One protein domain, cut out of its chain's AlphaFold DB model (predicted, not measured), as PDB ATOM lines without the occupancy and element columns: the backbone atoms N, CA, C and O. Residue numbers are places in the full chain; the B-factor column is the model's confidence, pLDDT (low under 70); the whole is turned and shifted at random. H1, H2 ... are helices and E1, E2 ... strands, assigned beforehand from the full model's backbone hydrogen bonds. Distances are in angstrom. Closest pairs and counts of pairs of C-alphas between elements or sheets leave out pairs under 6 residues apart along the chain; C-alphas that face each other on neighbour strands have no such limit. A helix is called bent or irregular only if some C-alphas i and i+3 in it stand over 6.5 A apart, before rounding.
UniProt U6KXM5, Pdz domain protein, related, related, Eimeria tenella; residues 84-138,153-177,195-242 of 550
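Overview. This is residues 84 to 138, 153 to 177 and 195 to 242 of the 550 residues of the protein "Pdz domain protein, related, related" of Eimeria tenella (UniProt U6KXM5). A strongly twisted four-stranded sheet has H1 and H4 over one face, while H5 packs on those two helices away from the sheet. H3 lies over E3 on the face opposite to H1 and H4; H2 only grazes the sheet, and its residues 132 to 138 stick out from the body. The printed part has 128 residues, ordered E1 H1 E2 H2 H3 E3 E4 H4 H5, of mixed class; the mixed sheet runs E2, E1, E3, E4. It is compact, with a radius of gyration of the C-alphas of 15.0 A, and flat, spanning 47 by 43 by 23 A.

Along the chain. E1, residues 85 to 93, spans 25.4 A from C-alpha 85 at (85.732, 114.575, 128.973). E2 is 120 to 127, E3 167 to 175 (25.5 A), E4 196 to 203. H1 is 95 to 112 (25.1 A), H2 128 to 138, H3 153 to 163, H4 206 to 214. H5, 224 to 241, spans 27.3 A to (45.548, 117.204, 146.064). H1 and H5 are irregular: C-alphas 96 and 99 are 8.3 A apart, 238 and 241 7.5 A.

Arrangement. E2 and E1 are parallel (N 89 to O 122, 2.8 A); E1, H1, E2 form a strand-helix-strand unit, parallel neighbours with a helix between, its crossover right-handed. E3 is antiparallel to E1 (N 88 to O 172, 2.8 A) and E4 (N 169 to O 201, 2.8 A). H4 touches H1 at a steep tilt of 56 degrees (closest C-alphas Leu 108 and Ala 213, 6.5 A). H4 and H5 form a helical hairpin (Leu 206 and Ala 234, 5.4 A). H2 only grazes the sheet. O i to N i+4 pairs are all within hydrogen-bond range in H2 and H3, 12 of 14 in H1 and H5, 3 of 5 in H4.

Size, cuts and confidence. C-alphas 177 and 242, the farthest apart, are 52.0 A apart. The printed part has two cuts: C-alphas 138 and 153 are 17.6 A apart across the first, where 14 residues are not printed, and C-alphas 177 and 195 are 12.7 A apart across the second, where 17 residues are not printed. No link printed whole is long. Twelve residues are under pLDDT 70, among them 114 to 118.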
ATOM      1  N   GLU A  84      89.907 112.882 128.320       77.81
ATOM      2  CA  GLU A  84      89.091 112.803 129.533       77.81
ATOM      3  C   GLU A  84      88.057 113.946 129.532       77.81
ATOM      4  O   GLU A  84      88.327 115.081 129.942       77.81
ATOM      5  N   TRP A  85      86.864 113.652 129.011       79.56
ATOM      6  CA  TRP A  85      85.732 114.575 128.973       79.56
ATOM      7  C   TRP A  85      84.925 114.511 130.273       79.56
ATOM      8  O   TRP A  85      84.283 113.506 130.579       79.56
ATOM      9  N   VAL A  86      84.896 115.623 131.005       86.25
ATOM     10  CA  VAL A  86      84.119 115.778 132.240       86.25
ATOM     11  C   VAL A  86      82.882 116.623 131.959       86.25
ATOM     12  O   VAL A  86      82.968 117.720 131.401       86.25
ATOM     13  N   VAL A  87      81.709 116.136 132.360       88.94
ATOM     14  CA  VAL A  87      80.478 116.933 132.340       88.94
ATOM     15  C   VAL A  87      80.366 117.691 133.656       88.94
ATOM     16  O   VAL A  87      80.303 117.095 134.728       88.94
ATOM     17  N   VAL A  88      80.311 119.017 133.576       89.31
ATOM     18  CA  VAL A  88      80.106 119.896 134.728       89.31
ATOM     19  C   VAL A  88      78.652 120.363 134.719       89.31
ATOM     20  O   VAL A  88      78.244 121.166 133.877       89.31
ATOM     21  N   ILE A  89      77.860 119.844 135.653       90.31
ATOM     22  CA  ILE A  89      76.476 120.259 135.888       90.31
ATOM     23  C   ILE A  89      76.502 121.446 136.849       90.31
ATOM     24  O   ILE A  89      76.718 121.289 138.052       90.31
ATOM     25  N   GLN A  90      76.283 122.644 136.317       90.56
ATOM     26  CA  GLN A  90      76.201 123.865 137.109       90.56
ATOM     27  C   GLN A  90      74.743 124.106 137.518       90.56
ATOM     28  O   GLN A  90      73.875 124.310 136.668       90.56
ATOM     29  N   VAL A  91      74.478 124.079 138.824       88.50
ATOM     30  CA  VAL A  91      73.154 124.262 139.429       88.50
ATOM     31  C   VAL A  91      73.085 125.675 140.008       88.50
ATOM     32  O   VAL A  91      73.699 125.970 141.034       88.50
ATOM     33  N   VAL A  92      72.361 126.555 139.321       86.12
ATOM     34  CA  VAL A  92      72.235 127.986 139.625       86.12
ATOM     35  C   VAL A  92      70.898 128.253 140.310       86.12
ATOM     36  O   VAL A  92      69.838 127.875 139.805       86.12
ATOM     37  N   TYR A  93      70.940 128.922 141.461       82.50
ATOM     38  CA  TYR A  93      69.761 129.185 142.287       82.50
ATOM     39  C   TYR A  93      69.832 130.551 142.983       82.50
ATOM     40  O   TYR A  93      70.897 131.005 143.405       82.50
ATOM     41  N   ALA A  94      68.675 131.190 143.173       77.25
ATOM     42  CA  ALA A  94      68.560 132.307 144.108       77.25
ATOM     43  C   ALA A  94      68.696 131.777 145.547       77.25
ATOM     44  O   ALA A  94      68.065 130.776 145.899       77.25
ATOM     45  N   PHE A  95      69.499 132.437 146.394       67.56
ATOM     46  CA  PHE A  95      69.944 131.908 147.699       67.56
ATOM     47  C   PHE A  95      68.799 131.391 148.592       67.56
ATOM     48  O   PHE A  95      68.915 130.350 149.243       67.56
ATOM     49  N   ARG A  96      67.649 132.076 148.545       67.88
ATOM     50  CA  ARG A  96      66.391 131.741 149.246       67.88
ATOM     51  C   ARG A  96      65.914 130.295 149.010       67.88
ATOM     52  O   ARG A  96      65.203 129.749 149.853       67.88
ATOM     53  N   HIS A  97      66.331 129.672 147.906       74.81
ATOM     54  CA  HIS A  97      65.940 128.329 147.470       74.81
ATOM     55  C   HIS A  97      67.082 127.298 147.534       74.81
ATOM     56  O   HIS A  97      66.979 126.248 146.907       74.81
ATOM     57  N   ALA A  98      68.147 127.525 148.314       69.12
ATOM     58  CA  ALA A  98      69.292 126.602 148.425       69.12
ATOM     59  C   ALA A  98      68.904 125.128 148.694       69.12
ATOM     60  O   ALA A  98      69.458 124.210 148.093       69.12
ATOM     61  N   ALA A  99      67.888 124.881 149.530       68.31
ATOM     62  CA  ALA A  99      67.383 123.527 149.783       68.31
ATOM     63  C   ALA A  99      66.737 122.867 148.542       68.31
ATOM     64  O   ALA A  99      66.745 121.645 148.431       68.31
ATOM     65  N   VAL A 100      66.198 123.656 147.605       74.94
ATOM     66  CA  VAL A 100      65.699 123.177 146.303       74.94
ATOM     67  C   VAL A 100      66.874 122.807 145.399       74.94
ATOM     68  O   VAL A 100      66.827 121.761 144.765       74.94
ATOM     69  N   ALA A 101      67.955 123.593 145.393       78.12
ATOM     70  CA  ALA A 101      69.158 123.288 144.616       78.12
ATOM     71  C   ALA A 101      69.827 121.969 145.050       78.12
ATOM     72  O   ALA A 101      70.201 121.167 144.197       78.12
ATOM     73  N   VAL A 102      69.889 121.686 146.358       78.56
ATOM     74  CA  VAL A 102      70.376 120.390 146.877       78.56
ATOM     75  C   VAL A 102      69.445 119.236 146.477       78.56
ATOM     76  O   VAL A 102      69.923 118.192 146.041       78.56
ATOM     77  N   LEU A 103      68.119 119.421 146.539       79.19
ATOM     78  CA  LEU A 103      67.151 118.421 146.054       79.19
ATOM     79  C   LEU A 103      67.288 118.157 144.546       79.19
ATOM     80  O   LEU A 103      67.188 117.010 144.116       79.19
ATOM     81  N   VAL A 104      67.536 119.204 143.755       83.50
ATOM     82  CA  VAL A 104      67.807 119.125 142.313       83.50
ATOM     83  C   VAL A 104      69.103 118.362 142.046       83.50
ATOM     84  O   VAL A 104      69.107 117.455 141.215       83.50
ATOM     85  N   GLN A 105      70.178 118.664 142.777       84.94
ATOM     86  CA  GLN A 105      71.451 117.956 142.664       84.94
ATOM     87  C   GLN A 105      71.308 116.468 143.016       84.94
ATOM     88  O   GLN A 105      71.726 115.629 142.224       84.94
ATOM     89  N   GLU A 106      70.694 116.119 144.150       82.19
ATOM     90  CA  GLU A 106      70.504 114.713 144.538       82.19
ATOM     91  C   GLU A 106      69.596 113.953 143.559       82.19
ATOM     92  O   GLU A 106      69.848 112.785 143.260       82.19
ATOM     93  N   ALA A 107      68.559 114.598 143.015       81.81
ATOM     94  CA  ALA A 107      67.704 113.991 141.997       81.81
ATOM     95  C   ALA A 107      68.449 113.765 140.670       81.81
ATOM     96  O   ALA A 107      68.304 112.699 140.076       81.81
ATOM     97  N   LEU A 108      69.294 114.707 140.234       84.06
ATOM     98  CA  LEU A 108      70.172 114.526 139.071       84.06
ATOM     99  C   LEU A 108      71.216 113.430 139.317       84.06
ATOM    100  O   LEU A 108      71.420 112.590 138.444       84.06
ATOM    101  N   GLN A 109      71.791 113.357 140.521       85.25
ATOM    102  CA  GLN A 109      72.654 112.248 140.929       85.25
ATOM    103  C   GLN A 109      71.912 110.908 140.853       85.25
ATOM    104  O   GLN A 109      72.450 109.969 140.283       85.25
ATOM    105  N   CYS A 110      70.664 110.814 141.327       81.06
ATOM    106  CA  CYS A 110      69.858 109.588 141.226       81.06
ATOM    107  C   CYS A 110      69.454 109.230 139.786       81.06
ATOM    108  O   CYS A 110      69.271 108.052 139.490       81.06
ATOM    109  N   LEU A 111      69.308 110.216 138.895       81.69
ATOM    110  CA  LEU A 111      69.027 110.001 137.469       81.69
ATOM    111  C   LEU A 111      70.261 109.539 136.683       81.69
ATOM    112  O   LEU A 111      70.112 108.827 135.694       81.69
ATOM    113  N   LEU A 112      71.455 109.950 137.102       81.94
ATOM    114  CA  LEU A 112      72.729 109.613 136.458       81.94
ATOM    115  C   LEU A 112      73.471 108.469 137.179       81.94
ATOM    116  O   LEU A 112      74.537 108.047 136.741       81.94
ATOM    117  N   TRP A 113      72.915 107.934 138.271       78.81
ATOM    118  CA  TRP A 113      73.530 106.843 139.023       78.81
ATOM    119  C   TRP A 113      73.491 105.528 138.233       78.81
ATOM    120  O   TRP A 113      72.421 105.000 137.917       78.81
ATOM    121  N   GLY A 114      74.673 104.974 137.961       61.81
ATOM    122  CA  GLY A 114      74.818 103.695 137.268       61.81
ATOM    123  C   GLY A 114      74.473 103.730 135.778       61.81
ATOM    124  O   GLY A 114      74.166 102.685 135.222       61.81
ATOM    125  N   SER A 115      74.489 104.894 135.119       65.00
ATOM    126  CA  SER A 115      74.531 104.924 133.650       65.00
ATOM    127  C   SER A 115      75.801 104.237 133.143       65.00
ATOM    128  O   SER A 115      76.883 104.581 133.616       65.00
ATOM    129  N   ASP A 116      75.687 103.357 132.143       58.16
ATOM    130  CA  ASP A 116      76.794 102.586 131.535       58.16
ATOM    131  C   ASP A 116      77.768 103.439 130.684       58.16
ATOM    132  O   ASP A 116      78.343 102.974 129.701       58.16
ATOM    133  N   SER A 117      77.916 104.720 131.011       61.38
ATOM    134  CA  SER A 117      78.772 105.681 130.321       61.38
ATOM    135  C   SER A 117      79.884 106.152 131.251       61.38
ATOM    136  O   SER A 117      79.575 106.701 132.310       61.38
ATOM    137  N   ASP A 118      81.142 106.068 130.812       67.56
ATOM    138  CA  ASP A 118      82.356 106.505 131.537       67.56
ATOM    139  C   ASP A 118      82.461 108.035 131.767       67.56
ATOM    140  O   ASP A 118      83.532 108.591 132.014       67.56
ATOM    141  N   VAL A 119      81.341 108.751 131.664       74.81
ATOM    142  CA  VAL A 119      81.239 110.201 131.804       74.81
ATOM    143  C   VAL A 119      81.375 110.582 133.274       74.81
ATOM    144  O   VAL A 119      80.450 110.409 134.069       74.81
ATOM    145  N   GLN A 120      82.510 111.179 133.633       81.38
ATOM    146  CA  GLN A 120      82.662 111.826 134.934       81.38
ATOM    147  C   GLN A 120      81.713 113.027 135.030       81.38
ATOM    148  O   GLN A 120      81.743 113.920 134.180       81.38
ATOM    149  N   VAL A 121      80.890 113.066 136.081       84.56
ATOM    150  CA  VAL A 121      79.941 114.159 136.336       84.56
ATOM    151  C   VAL A 121      80.352 114.932 137.587       84.56
ATOM    152  O   VAL A 121      80.259 114.425 138.705       84.56
ATOM    153  N   ALA A 122      80.769 116.182 137.400       85.56
ATOM    154  CA  ALA A 122      81.021 117.140 138.472       85.56
ATOM    155  C   ALA A 122      79.796 118.045 138.684       85.56
ATOM    156  O   ALA A 122      79.112 118.402 137.726       85.56
ATOM    157  N   TYR A 123      79.538 118.452 139.928       86.88
ATOM    158  CA  TYR A 123      78.408 119.313 140.292       86.88
ATOM    159  C   TYR A 123      78.918 120.639 140.867       86.88
ATOM    160  O   TYR A 123      79.620 120.645 141.876       86.88
ATOM    161  N   GLU A 124      78.552 121.761 140.246       88.06
ATOM    162  CA  GLU A 124      78.862 123.115 140.723       88.06
ATOM    163  C   GLU A 124      77.580 123.820 141.189       88.06
ATOM    164  O   GLU A 124      76.821 124.345 140.374       88.06
ATOM    165  N   LEU A 125      77.340 123.868 142.503       85.12
ATOM    166  CA  LEU A 125      76.333 124.758 143.093       85.12
ATOM    167  C   LEU A 125      76.827 126.207 143.014       85.12
ATOM    168  O   LEU A 125      77.917 126.501 143.507       85.12
ATOM    169  N   ARG A 126      76.032 127.114 142.436       85.44
ATOM    170  CA  ARG A 126      76.343 128.553 142.402       85.44
ATOM    171  C   ARG A 126      75.142 129.420 142.752       85.44
ATOM    172  O   ARG A 126      74.021 129.142 142.320       85.44
ATOM    173  N   THR A 127      75.388 130.499 143.489       83.56
ATOM    174  CA  THR A 127      74.360 131.510 143.768       83.56
ATOM    175  C   THR A 127      74.136 132.414 142.554       83.56
ATOM    176  O   THR A 127      74.958 132.471 141.633       83.56
ATOM    177  N   LEU A 128      73.008 133.125 142.555       79.62
ATOM    178  CA  LEU A 128      72.674 134.133 141.550       79.62
ATOM    179  C   LEU A 128      73.778 135.197 141.431       79.62
ATOM    180  O   LEU A 128      74.341 135.396 140.359       79.62
ATOM    181  N   ASP A 129      74.141 135.793 142.560       80.31
ATOM    182  CA  ASP A 129      75.136 136.858 142.722       80.31
ATOM    183  C   ASP A 129      76.523 136.469 142.172       80.31
ATOM    184  O   ASP A 129      77.157 137.259 141.472       80.31
ATOM    185  N   GLN A 130      76.974 135.226 142.386       81.75
ATOM    186  CA  GLN A 130      78.210 134.706 141.777       81.75
ATOM    187  C   GLN A 130      78.141 134.657 140.243       81.75
ATOM    188  O   GLN A 130      79.152 134.843 139.559       81.75
ATOM    189  N   LEU A 131      76.961 134.373 139.687       79.00
ATOM    190  CA  LEU A 131      76.749 134.318 138.245       79.00
ATOM    191  C   LEU A 131      76.639 135.716 137.629       79.00
ATOM    192  O   LEU A 131      77.110 135.920 136.510       79.00
ATOM    193  N   GLU A 132      76.061 136.673 138.350       81.50
ATOM    194  CA  GLU A 132      76.012 138.074 137.929       81.50
ATOM    195  C   GLU A 132      77.409 138.701 137.947       81.50
ATOM    196  O   GLU A 132      77.833 139.215 136.914       81.50
ATOM    197  N   GLN A 133      78.195 138.514 139.013       83.12
ATOM    198  CA  GLN A 133      79.599 138.952 139.076       83.12
ATOM    199  C   GLN A 133      80.454 138.376 137.932       83.12
ATOM    200  O   GLN A 133      81.198 139.109 137.277       83.12
ATOM    201  N   GLN A 134      80.326 137.073 137.632       81.38
ATOM    202  CA  GLN A 134      81.033 136.475 136.489       81.38
ATOM    203  C   GLN A 134      80.567 137.080 135.151       81.38
ATOM    204  O   GLN A 134      81.358 137.208 134.213       81.38
ATOM    205  N   ARG A 135      79.289 137.454 135.037       74.94
ATOM    206  CA  ARG A 135      78.713 138.014 133.810       74.94
ATOM    207  C   ARG A 135      79.061 139.487 133.610       74.94
ATOM    208  O   ARG A 135      79.278 139.878 132.468       74.94
ATOM    209  N   GLU A 136      79.181 140.286 134.664       80.56
ATOM    210  CA  GLU A 136      79.694 141.661 134.581       80.56
ATOM    211  C   GLU A 136      81.125 141.679 134.031       80.56
ATOM    212  O   GLU A 136      81.414 142.409 133.081       80.56
ATOM    213  N   GLN A 137      81.986 140.783 134.528       79.62
ATOM    214  CA  GLN A 137      83.346 140.586 134.008       79.62
ATOM    215  C   GLN A 137      83.358 140.156 132.528       79.62
ATOM    216  O   GLN A 137      84.267 140.522 131.785       79.62
ATOM    217  N   GLN A 138      82.353 139.409 132.057       73.69
ATOM    218  CA  GLN A 138      82.216 139.063 130.634       73.69
ATOM    219  C   GLN A 138      81.677 140.227 129.788       73.69
ATOM    220  O   GLN A 138      82.141 140.427 128.668       73.69
ATOM    221  N   LEU A 153      66.163 140.681 127.892       82.69
ATOM    222  CA  LEU A 153      64.786 140.236 128.165       82.69
ATOM    223  C   LEU A 153      64.735 138.771 128.622       82.69
ATOM    224  O   LEU A 153      64.061 138.453 129.603       82.69
ATOM    225  N   GLN A 154      65.488 137.878 127.968       81.88
ATOM    226  CA  GLN A 154      65.578 136.478 128.394       81.88
ATOM    227  C   GLN A 154      66.260 136.336 129.765       81.88
ATOM    228  O   GLN A 154      65.821 135.521 130.574       81.88
ATOM    229  N   GLN A 155      67.283 137.150 130.060       80.31
ATOM    230  CA  GLN A 155      67.895 137.218 131.389       80.31
ATOM    231  C   GLN A 155      66.887 137.687 132.444       80.31
ATOM    232  O   GLN A 155      66.747 137.018 133.459       80.31
ATOM    233  N   GLN A 156      66.142 138.769 132.216       83.31
ATOM    234  CA  GLN A 156      65.185 139.282 133.201       83.31
ATOM    235  C   GLN A 156      64.082 138.257 133.526       83.31
ATOM    236  O   GLN A 156      63.739 138.075 134.693       83.31
ATOM    237  N   ALA A 157      63.589 137.526 132.521       84.12
ATOM    238  CA  ALA A 157      62.652 136.419 132.725       84.12
ATOM    239  C   ALA A 157      63.278 135.234 133.495       84.12
ATOM    240  O   ALA A 157      62.594 134.578 134.279       84.12
ATOM    241  N   MET A 158      64.575 134.967 133.301       84.62
ATOM    242  CA  MET A 158      65.330 133.950 134.043       84.62
ATOM    243  C   MET A 158      65.528 134.345 135.516       84.62
ATOM    244  O   MET A 158      65.299 133.511 136.386       84.62
ATOM    245  N   LEU A 159      65.879 135.603 135.809       82.88
ATOM    246  CA  LEU A 159      65.994 136.113 137.185       82.88
ATOM    247  C   LEU A 159      64.653 135.967 137.925       82.88
ATOM    248  O   LEU A 159      64.580 135.304 138.956       82.88
ATOM    249  N   GLN A 160      63.563 136.450 137.314       82.88
ATOM    250  CA  GLN A 160      62.201 136.313 137.849       82.88
ATOM    251  C   GLN A 160      61.781 134.848 138.072       82.88
ATOM    252  O   GLN A 160      61.032 134.559 139.006       82.88
ATOM    253  N   ALA A 161      62.253 133.913 137.239       80.50
ATOM    254  CA  ALA A 161      62.013 132.484 137.431       80.50
ATOM    255  C   ALA A 161      62.771 131.925 138.648       80.50
ATOM    256  O   ALA A 161      62.181 131.195 139.447       80.50
ATOM    257  N   LEU A 162      64.048 132.281 138.811       81.88
ATOM    258  CA  LEU A 162      64.880 131.853 139.943       81.88
ATOM    259  C   LEU A 162      64.344 132.409 141.273       81.88
ATOM    260  O   LEU A 162      64.217 131.656 142.240       81.88
ATOM    261  N   ASP A 163      63.917 133.674 141.314       77.50
ATOM    262  CA  ASP A 163      63.236 134.263 142.478       77.50
ATOM    263  C   ASP A 163      61.929 133.538 142.822       77.50
ATOM    264  O   ASP A 163      61.652 133.245 143.991       77.50
ATOM    265  N   ALA A 164      61.143 133.181 141.801       74.75
ATOM    266  CA  ALA A 164      59.899 132.427 141.946       74.75
ATOM    267  C   ALA A 164      60.096 130.948 142.350       74.75
ATOM    268  O   ALA A 164      59.103 130.250 142.579       74.75
ATOM    269  N   GLY A 165      61.339 130.471 142.482       71.56
ATOM    270  CA  GLY A 165      61.663 129.129 142.974       71.56
ATOM    271  C   GLY A 165      62.011 128.099 141.902       71.56
ATOM    272  O   GLY A 165      61.991 126.906 142.206       71.56
ATOM    273  N   ALA A 166      62.322 128.531 140.678       80.81
ATOM    274  CA  ALA A 166      63.007 127.683 139.707       80.81
ATOM    275  C   ALA A 166      64.486 127.485 140.083       80.81
ATOM    276  O   ALA A 166      65.071 128.269 140.833       80.81
ATOM    277  N   VAL A 167      65.106 126.464 139.497       85.31
ATOM    278  CA  VAL A 167      66.559 126.249 139.521       85.31
ATOM    279  C   VAL A 167      67.038 126.107 138.079       85.31
ATOM    280  O   VAL A 167      66.485 125.314 137.320       85.31
ATOM    281  N   GLU A 168      68.049 126.872 137.677       90.94
ATOM    282  CA  GLU A 168      68.654 126.721 136.352       90.94
ATOM    283  C   GLU A 168      69.753 125.656 136.423       90.94
ATOM    284  O   GLU A 168      70.708 125.770 137.188       90.94
ATOM    285  N   VAL A 169      69.628 124.616 135.603       90.44
ATOM    286  CA  VAL A 169      70.622 123.554 135.452       90.44
ATOM    287  C   VAL A 169      71.304 123.737 134.102       90.44
ATOM    288  O   VAL A 169      70.672 123.548 133.060       90.44
ATOM    289  N   ARG A 170      72.589 124.104 134.103       92.19
ATOM    290  CA  ARG A 170      73.423 124.170 132.892       92.19
ATOM    291  C   ARG A 170      74.305 122.938 132.801       92.19
ATOM    292  O   ARG A 170      74.945 122.553 133.777       92.19
ATOM    293  N   VAL A 171      74.372 122.348 131.614       91.50
ATOM    294  CA  VAL A 171      75.238 121.208 131.314       91.50
ATOM    295  C   VAL A 171      76.409 121.713 130.487       91.50
ATOM    296  O   VAL A 171      76.263 122.029 129.303       91.50
ATOM    297  N   LEU A 172      77.569 121.819 131.127       91.44
ATOM    298  CA  LEU A 172      78.833 122.185 130.498       91.44
ATOM    299  C   LEU A 172      79.653 120.918 130.232       91.44
ATOM    300  O   LEU A 172      79.595 119.954 130.989       91.44
ATOM    301  N   VAL A 173      80.443 120.936 129.165       90.25
ATOM    302  CA  VAL A 173      81.389 119.874 128.813       90.25
ATOM    303  C   VAL A 173      82.799 120.461 128.857       90.25
ATOM    304  O   VAL A 173      83.064 121.485 128.224       90.25
ATOM    305  N   GLU A 174      83.681 119.835 129.628       90.00
ATOM    306  CA  GLU A 174      85.061 120.245 129.899       90.00
ATOM    307  C   GLU A 174      86.017 119.157 129.386       90.00
ATOM    308  O   GLU A 174      85.875 117.993 129.749       90.00
ATOM    309  N   ASN A 175      86.980 119.516 128.533       86.50
ATOM    310  CA  ASN A 175      88.037 118.596 128.098       86.50
ATOM    311  C   ASN A 175      89.261 118.746 129.011       86.50
ATOM    312  O   ASN A 175      89.759 119.866 129.169       86.50
ATOM    313  N   ARG A 176      89.752 117.640 129.582       79.00
ATOM    314  CA  ARG A 176      90.963 117.605 130.422       79.00
ATOM    315  C   ARG A 176      92.191 116.980 129.747       79.00
ATOM    316  O   ARG A 176      93.285 117.098 130.291       79.00
ATOM    317  N   GLY A 177      92.059 116.420 128.542       66.50
ATOM    318  CA  GLY A 177      93.119 115.716 127.795       66.50
ATOM    319  C   GLY A 177      94.328 116.556 127.341       66.50
ATOM    320  O   GLY A 177      95.220 116.040 126.679       66.50
ATOM    321  N   ARG A 195      85.511 125.040 128.410       85.88
ATOM    322  CA  ARG A 195      84.128 124.681 128.754       85.88
ATOM    323  C   ARG A 195      83.189 125.044 127.603       85.88
ATOM    324  O   ARG A 195      83.130 126.203 127.195       85.88
ATOM    325  N   LYS A 196      82.427 124.070 127.106       88.75
ATOM    326  CA  LYS A 196      81.379 124.257 126.092       88.75
ATOM    327  C   LYS A 196      80.007 123.980 126.706       88.75
ATOM    328  O   LYS A 196      79.786 122.893 127.231       88.75
ATOM    329  N   GLU A 197      79.077 124.929 126.622       90.19
ATOM    330  CA  GLU A 197      77.685 124.689 127.028       90.19
ATOM    331  C   GLU A 197      77.013 123.723 126.035       90.19
ATOM    332  O   GLU A 197      77.016 123.954 124.823       90.19
ATOM    333  N   LYS A 198      76.473 122.612 126.550       89.50
ATOM    334  CA  LYS A 198      75.699 121.606 125.800       89.50
ATOM    335  C   LYS A 198      74.196 121.905 125.857       89.50
ATOM    336  O   LYS A 198      73.469 121.559 124.930       89.50
ATOM    337  N   GLY A 199      73.744 122.580 126.914       90.69
ATOM    338  CA  GLY A 199      72.400 123.135 127.045       90.69
ATOM    339  C   GLY A 199      72.088 123.585 128.473       90.69
ATOM    340  O   GLY A 199      72.876 123.362 129.395       90.69
ATOM    341  N   ARG A 200      70.908 124.184 128.653       91.88
ATOM    342  CA  ARG A 200      70.388 124.654 129.945       91.88
ATOM    343  C   ARG A 200      68.892 124.374 130.086       91.88
ATOM    344  O   ARG A 200      68.155 124.470 129.105       91.88
ATOM    345  N   VAL A 201      68.446 124.065 131.301       90.50
ATOM    346  CA  VAL A 201      67.040 123.799 131.650       90.50
ATOM    347  C   VAL A 201      66.658 124.617 132.883       90.50
ATOM    348  O   VAL A 201      67.397 124.642 133.861       90.50
ATOM    349  N   LEU A 202      65.493 125.268 132.853       87.88
ATOM    350  CA  LEU A 202      64.877 125.878 134.036       87.88
ATOM    351  C   LEU A 202      63.938 124.855 134.677       87.88
ATOM    352  O   LEU A 202      62.852 124.610 134.154       87.88
ATOM    353  N   ALA A 203      64.371 124.255 135.781       84.50
ATOM    354  CA  ALA A 203      63.633 123.225 136.492       84.50
ATOM    355  C   ALA A 203      62.673 123.822 137.531       84.50
ATOM    356  O   ALA A 203      63.068 124.633 138.372       84.50
ATOM    357  N   TRP A 204      61.422 123.373 137.482       79.75
ATOM    358  CA  TRP A 204      60.326 123.725 138.388       79.75
ATOM    359  C   TRP A 204      59.745 122.484 139.088       79.75
ATOM    360  O   TRP A 204      59.317 122.562 140.247       79.75
ATOM    361  N   SER A 205      59.749 121.337 138.399       80.25
ATOM    362  CA  SER A 205      59.352 120.020 138.908       80.25
ATOM    363  C   SER A 205      60.504 119.004 138.848       80.25
ATOM    364  O   SER A 205      61.595 119.283 138.349       80.25
ATOM    365  N   LEU A 206      60.261 117.793 139.363       77.75
ATOM    366  CA  LEU A 206      61.188 116.663 139.224       77.75
ATOM    367  C   LEU A 206      61.223 116.084 137.795       77.75
ATOM    368  O   LEU A 206      62.199 115.426 137.442       77.75
ATOM    369  N   ASP A 207      60.204 116.334 136.968       80.25
ATOM    370  CA  ASP A 207      60.177 115.859 135.579       80.25
ATOM    371  C   ASP A 207      61.041 116.738 134.658       80.25
ATOM    372  O   ASP A 207      61.691 116.213 133.753       80.25
ATOM    373  N   ASP A 208      61.170 118.041 134.944       83.56
ATOM    374  CA  ASP A 208      62.133 118.916 134.253       83.56
ATOM    375  C   ASP A 208      63.583 118.416 134.431       83.56
ATOM    376  O   ASP A 208      64.423 118.558 133.539       83.56
ATOM    377  N   LEU A 209      63.880 117.763 135.563       83.19
ATOM    378  CA  LEU A 209      65.193 117.165 135.828       83.19
ATOM    379  C   LEU A 209      65.470 115.933 134.967       83.19
ATOM    380  O   LEU A 209      66.632 115.663 134.665       83.19
ATOM    381  N   ALA A 210      64.438 115.216 134.511       82.44
ATOM    382  CA  ALA A 210      64.626 114.132 133.551       82.44
ATOM    383  C   ALA A 210      65.158 114.671 132.211       82.44
ATOM    384  O   ALA A 210      66.070 114.060 131.654       82.44
ATOM    385  N   ALA A 211      64.659 115.833 131.768       84.19
ATOM    386  CA  ALA A 211      65.124 116.534 130.571       84.19
ATOM    387  C   ALA A 211      66.503 117.196 130.767       84.19
ATOM    388  O   ALA A 211      67.338 117.164 129.864       84.19
ATOM    389  N   ALA A 212      66.792 117.737 131.956       85.44
ATOM    390  CA  ALA A 212      68.138 118.213 132.292       85.44
ATOM    391  C   ALA A 212      69.170 117.067 132.276       85.44
ATOM    392  O   ALA A 212      70.276 117.240 131.770       85.44
ATOM    393  N   ALA A 213      68.793 115.873 132.743       83.75
ATOM    394  CA  ALA A 213      69.613 114.672 132.617       83.75
ATOM    395  C   ALA A 213      69.717 114.161 131.163       83.75
ATOM    396  O   ALA A 213      70.743 113.576 130.820       83.75
ATOM    397  N   ASP A 214      68.726 114.401 130.287       85.81
ATOM    398  CA  ASP A 214      68.781 114.017 128.856       85.81
ATOM    399  C   ASP A 214      69.851 114.802 128.086       85.81
ATOM    400  O   ASP A 214      70.431 114.286 127.129       85.81
ATOM    401  N   LEU A 215      70.197 116.007 128.552       85.44
ATOM    402  CA  LEU A 215      71.368 116.740 128.068       85.44
ATOM    403  C   LEU A 215      72.695 116.089 128.486       85.44
ATOM    404  O   LEU A 215      73.711 116.335 127.841       85.44
ATOM    405  N   VAL A 216      72.727 115.271 129.541       84.00
ATOM    406  CA  VAL A 216      73.944 114.614 130.045       84.00
ATOM    407  C   VAL A 216      74.096 113.241 129.391       84.00
ATOM    408  O   VAL A 216      74.941 113.088 128.505       84.00
ATOM    409  N   VAL A 217      73.216 112.302 129.752       82.81
ATOM    410  CA  VAL A 217      73.150 110.910 129.276       82.81
ATOM    411  C   VAL A 217      71.717 110.629 128.803       82.81
ATOM    412  O   VAL A 217      70.798 110.832 129.600       82.81
ATOM    413  N   PRO A 218      71.480 110.146 127.567       82.88
ATOM    414  CA  PRO A 218      70.132 109.863 127.066       82.88
ATOM    415  C   PRO A 218      69.326 108.916 127.968       82.88
ATOM    416  O   PRO A 218      69.871 107.962 128.519       82.88
ATOM    417  N   ALA A 219      68.005 109.108 128.065       78.69
ATOM    418  CA  ALA A 219      67.122 108.240 128.857       78.69
ATOM    419  C   ALA A 219      67.219 106.728 128.542       78.69
ATOM    420  O   ALA A 219      66.854 105.919 129.390       78.69
ATOM    421  N   ALA A 220      67.693 106.344 127.350       76.62
ATOM    422  CA  ALA A 220      67.872 104.947 126.944       76.62
ATOM    423  C   ALA A 220      69.118 104.259 127.545       76.62
ATOM    424  O   ALA A 220      69.193 103.036 127.509       76.62
ATOM    425  N   SER A 221      70.074 105.020 128.091       75.94
ATOM    426  CA  SER A 221      71.329 104.523 128.683       75.94
ATOM    427  C   SER A 221      71.458 104.894 130.170       75.94
ATOM    428  O   SER A 221      72.547 105.165 130.672       75.94
ATOM    429  N   ARG A 222      70.320 104.958 130.872       80.00
ATOM    430  CA  ARG A 222      70.227 105.087 132.335       80.00
ATOM    431  C   ARG A 222      69.696 103.797 132.941       80.00
ATOM    432  O   ARG A 222      68.928 103.082 132.298       80.00
ATOM    433  N   THR A 223      69.982 103.582 134.223       76.00
ATOM    434  CA  THR A 223      69.241 102.597 135.014       76.00
ATOM    435  C   THR A 223      67.742 102.942 135.020       76.00
ATOM    436  O   THR A 223      67.368 104.108 135.209       76.00
ATOM    437  N   PRO A 224      66.843 101.957 134.824       74.94
ATOM    438  CA  PRO A 224      65.407 102.219 134.836       74.94
ATOM    439  C   PRO A 224      64.923 102.649 136.226       74.94
ATOM    440  O   PRO A 224      63.993 103.447 136.322       74.94
ATOM    441  N   ASP A 225      65.571 102.169 137.291       77.94
ATOM    442  CA  ASP A 225      65.132 102.348 138.677       77.94
ATOM    443  C   ASP A 225      65.194 103.811 139.133       77.94
ATOM    444  O   ASP A 225      64.197 104.335 139.631       77.94
ATOM    445  N   GLY A 226      66.309 104.513 138.890       72.31
ATOM    446  CA  GLY A 226      66.455 105.931 139.242       72.31
ATOM    447  C   GLY A 226      65.484 106.832 138.467       72.31
ATOM    448  O   GLY A 226      64.799 107.678 139.049       72.31
ATOM    449  N   ALA A 227      65.343 106.593 137.158       75.44
ATOM    450  CA  ALA A 227      64.391 107.310 136.308       75.44
ATOM    451  C   ALA A 227      62.927 107.039 136.698       75.44
ATOM    452  O   ALA A 227      62.106 107.963 136.727       75.44
ATOM    453  N   PHE A 228      62.591 105.794 137.041       79.62
ATOM    454  CA  PHE A 228      61.271 105.413 137.536       79.62
ATOM    455  C   PHE A 228      60.984 106.017 138.915       79.62
ATOM    456  O   PHE A 228      59.880 106.521 139.138       79.62
ATOM    457  N   ALA A 229      61.962 106.027 139.825       78.19
ATOM    458  CA  ALA A 229      61.830 106.593 141.163       78.19
ATOM    459  C   ALA A 229      61.499 108.091 141.120       78.19
ATOM    460  O   ALA A 229      60.527 108.520 141.748       78.19
ATOM    461  N   VAL A 230      62.253 108.877 140.342       77.62
ATOM    462  CA  VAL A 230      62.069 110.336 140.249       77.62
ATOM    463  C   VAL A 230      60.732 110.700 139.589       77.62
ATOM    464  O   VAL A 230      59.995 111.511 140.148       77.62
ATOM    465  N   ARG A 231      60.339 110.035 138.492       79.62
ATOM    466  CA  ARG A 231      59.018 110.241 137.852       79.62
ATOM    467  C   ARG A 231      57.851 109.815 138.753       79.62
ATOM    468  O   ARG A 231      56.831 110.496 138.840       79.62
ATOM    469  N   THR A 232      58.002 108.708 139.483       81.12
ATOM    470  CA  THR A 232      56.996 108.238 140.455       81.12
ATOM    471  C   THR A 232      56.854 109.223 141.622       81.12
ATOM    472  O   THR A 232      55.739 109.475 142.083       81.12
ATOM    473  N   ALA A 233      57.959 109.823 142.076       78.50
ATOM    474  CA  ALA A 233      57.943 110.898 143.062       78.50
ATOM    475  C   ALA A 233      57.264 112.168 142.522       78.50
ATOM    476  O   ALA A 233      56.427 112.730 143.229       78.50
ATOM    477  N   ALA A 234      57.561 112.587 141.286       78.00
ATOM    478  CA  ALA A 234      56.931 113.739 140.636       78.00
ATOM    479  C   ALA A 234      55.398 113.609 140.634       78.00
ATOM    480  O   ALA A 234      54.696 114.409 141.258       78.00
ATOM    481  N   ALA A 235      54.885 112.514 140.062       79.50
ATOM    482  CA  ALA A 235      53.454 112.230 139.991       79.50
ATOM    483  C   ALA A 235      52.782 112.161 141.379       79.50
ATOM    484  O   ALA A 235      51.660 112.642 141.554       79.50
ATOM    485  N   ALA A 236      53.460 111.598 142.386       77.38
ATOM    486  CA  ALA A 236      52.944 111.539 143.756       77.38
ATOM    487  C   ALA A 236      52.857 112.923 144.427       77.38
ATOM    488  O   ALA A 236      51.955 113.169 145.231       77.38
ATOM    489  N   LEU A 237      53.778 113.835 144.115       74.94
ATOM    490  CA  LEU A 237      53.803 115.187 144.673       74.94
ATOM    491  C   LEU A 237      52.765 116.091 143.995       74.94
ATOM    492  O   LEU A 237      51.993 116.752 144.692       74.94
ATOM    493  N   GLU A 238      52.693 116.082 142.663       76.06
ATOM    494  CA  GLU A 238      51.762 116.931 141.909       76.06
ATOM    495  C   GLU A 238      50.298 116.531 142.141       76.06
ATOM    496  O   GLU A 238      49.464 117.367 142.507       76.06
ATOM    497  N   HIS A 239      49.978 115.235 142.060       73.44
ATOM    498  CA  HIS A 239      48.614 114.749 142.285       73.44
ATOM    499  C   HIS A 239      48.222 114.621 143.769       73.44
ATOM    500  O   HIS A 239      47.142 114.109 144.076       73.44
ATOM    501  N   GLN A 240      49.028 115.123 144.718       69.50
ATOM    502  CA  GLN A 240      48.756 115.033 146.164       69.50
ATOM    503  C   GLN A 240      47.428 115.674 146.606       69.50
ATOM    504  O   GLN A 240      46.903 115.340 147.666       69.50
ATOM    505  N   LYS A 241      46.862 116.585 145.805       67.81
ATOM    506  CA  LYS A 241      45.548 117.204 146.064       67.81
ATOM    507  C   LYS A 241      44.363 116.459 145.431       67.81
ATOM    508  O   LYS A 241      43.228 116.843 145.691       67.81
ATOM    509  N   GLN A 242      44.612 115.465 144.576       75.50
ATOM    510  CA  GLN A 242      43.607 114.857 143.689       75.50
ATOM    511  C   GLN A 242      43.476 113.336 143.857       75.50
ATOM    512  O   GLN A 242      42.373 112.811 143.746       75.50
TER     513      GLN A 242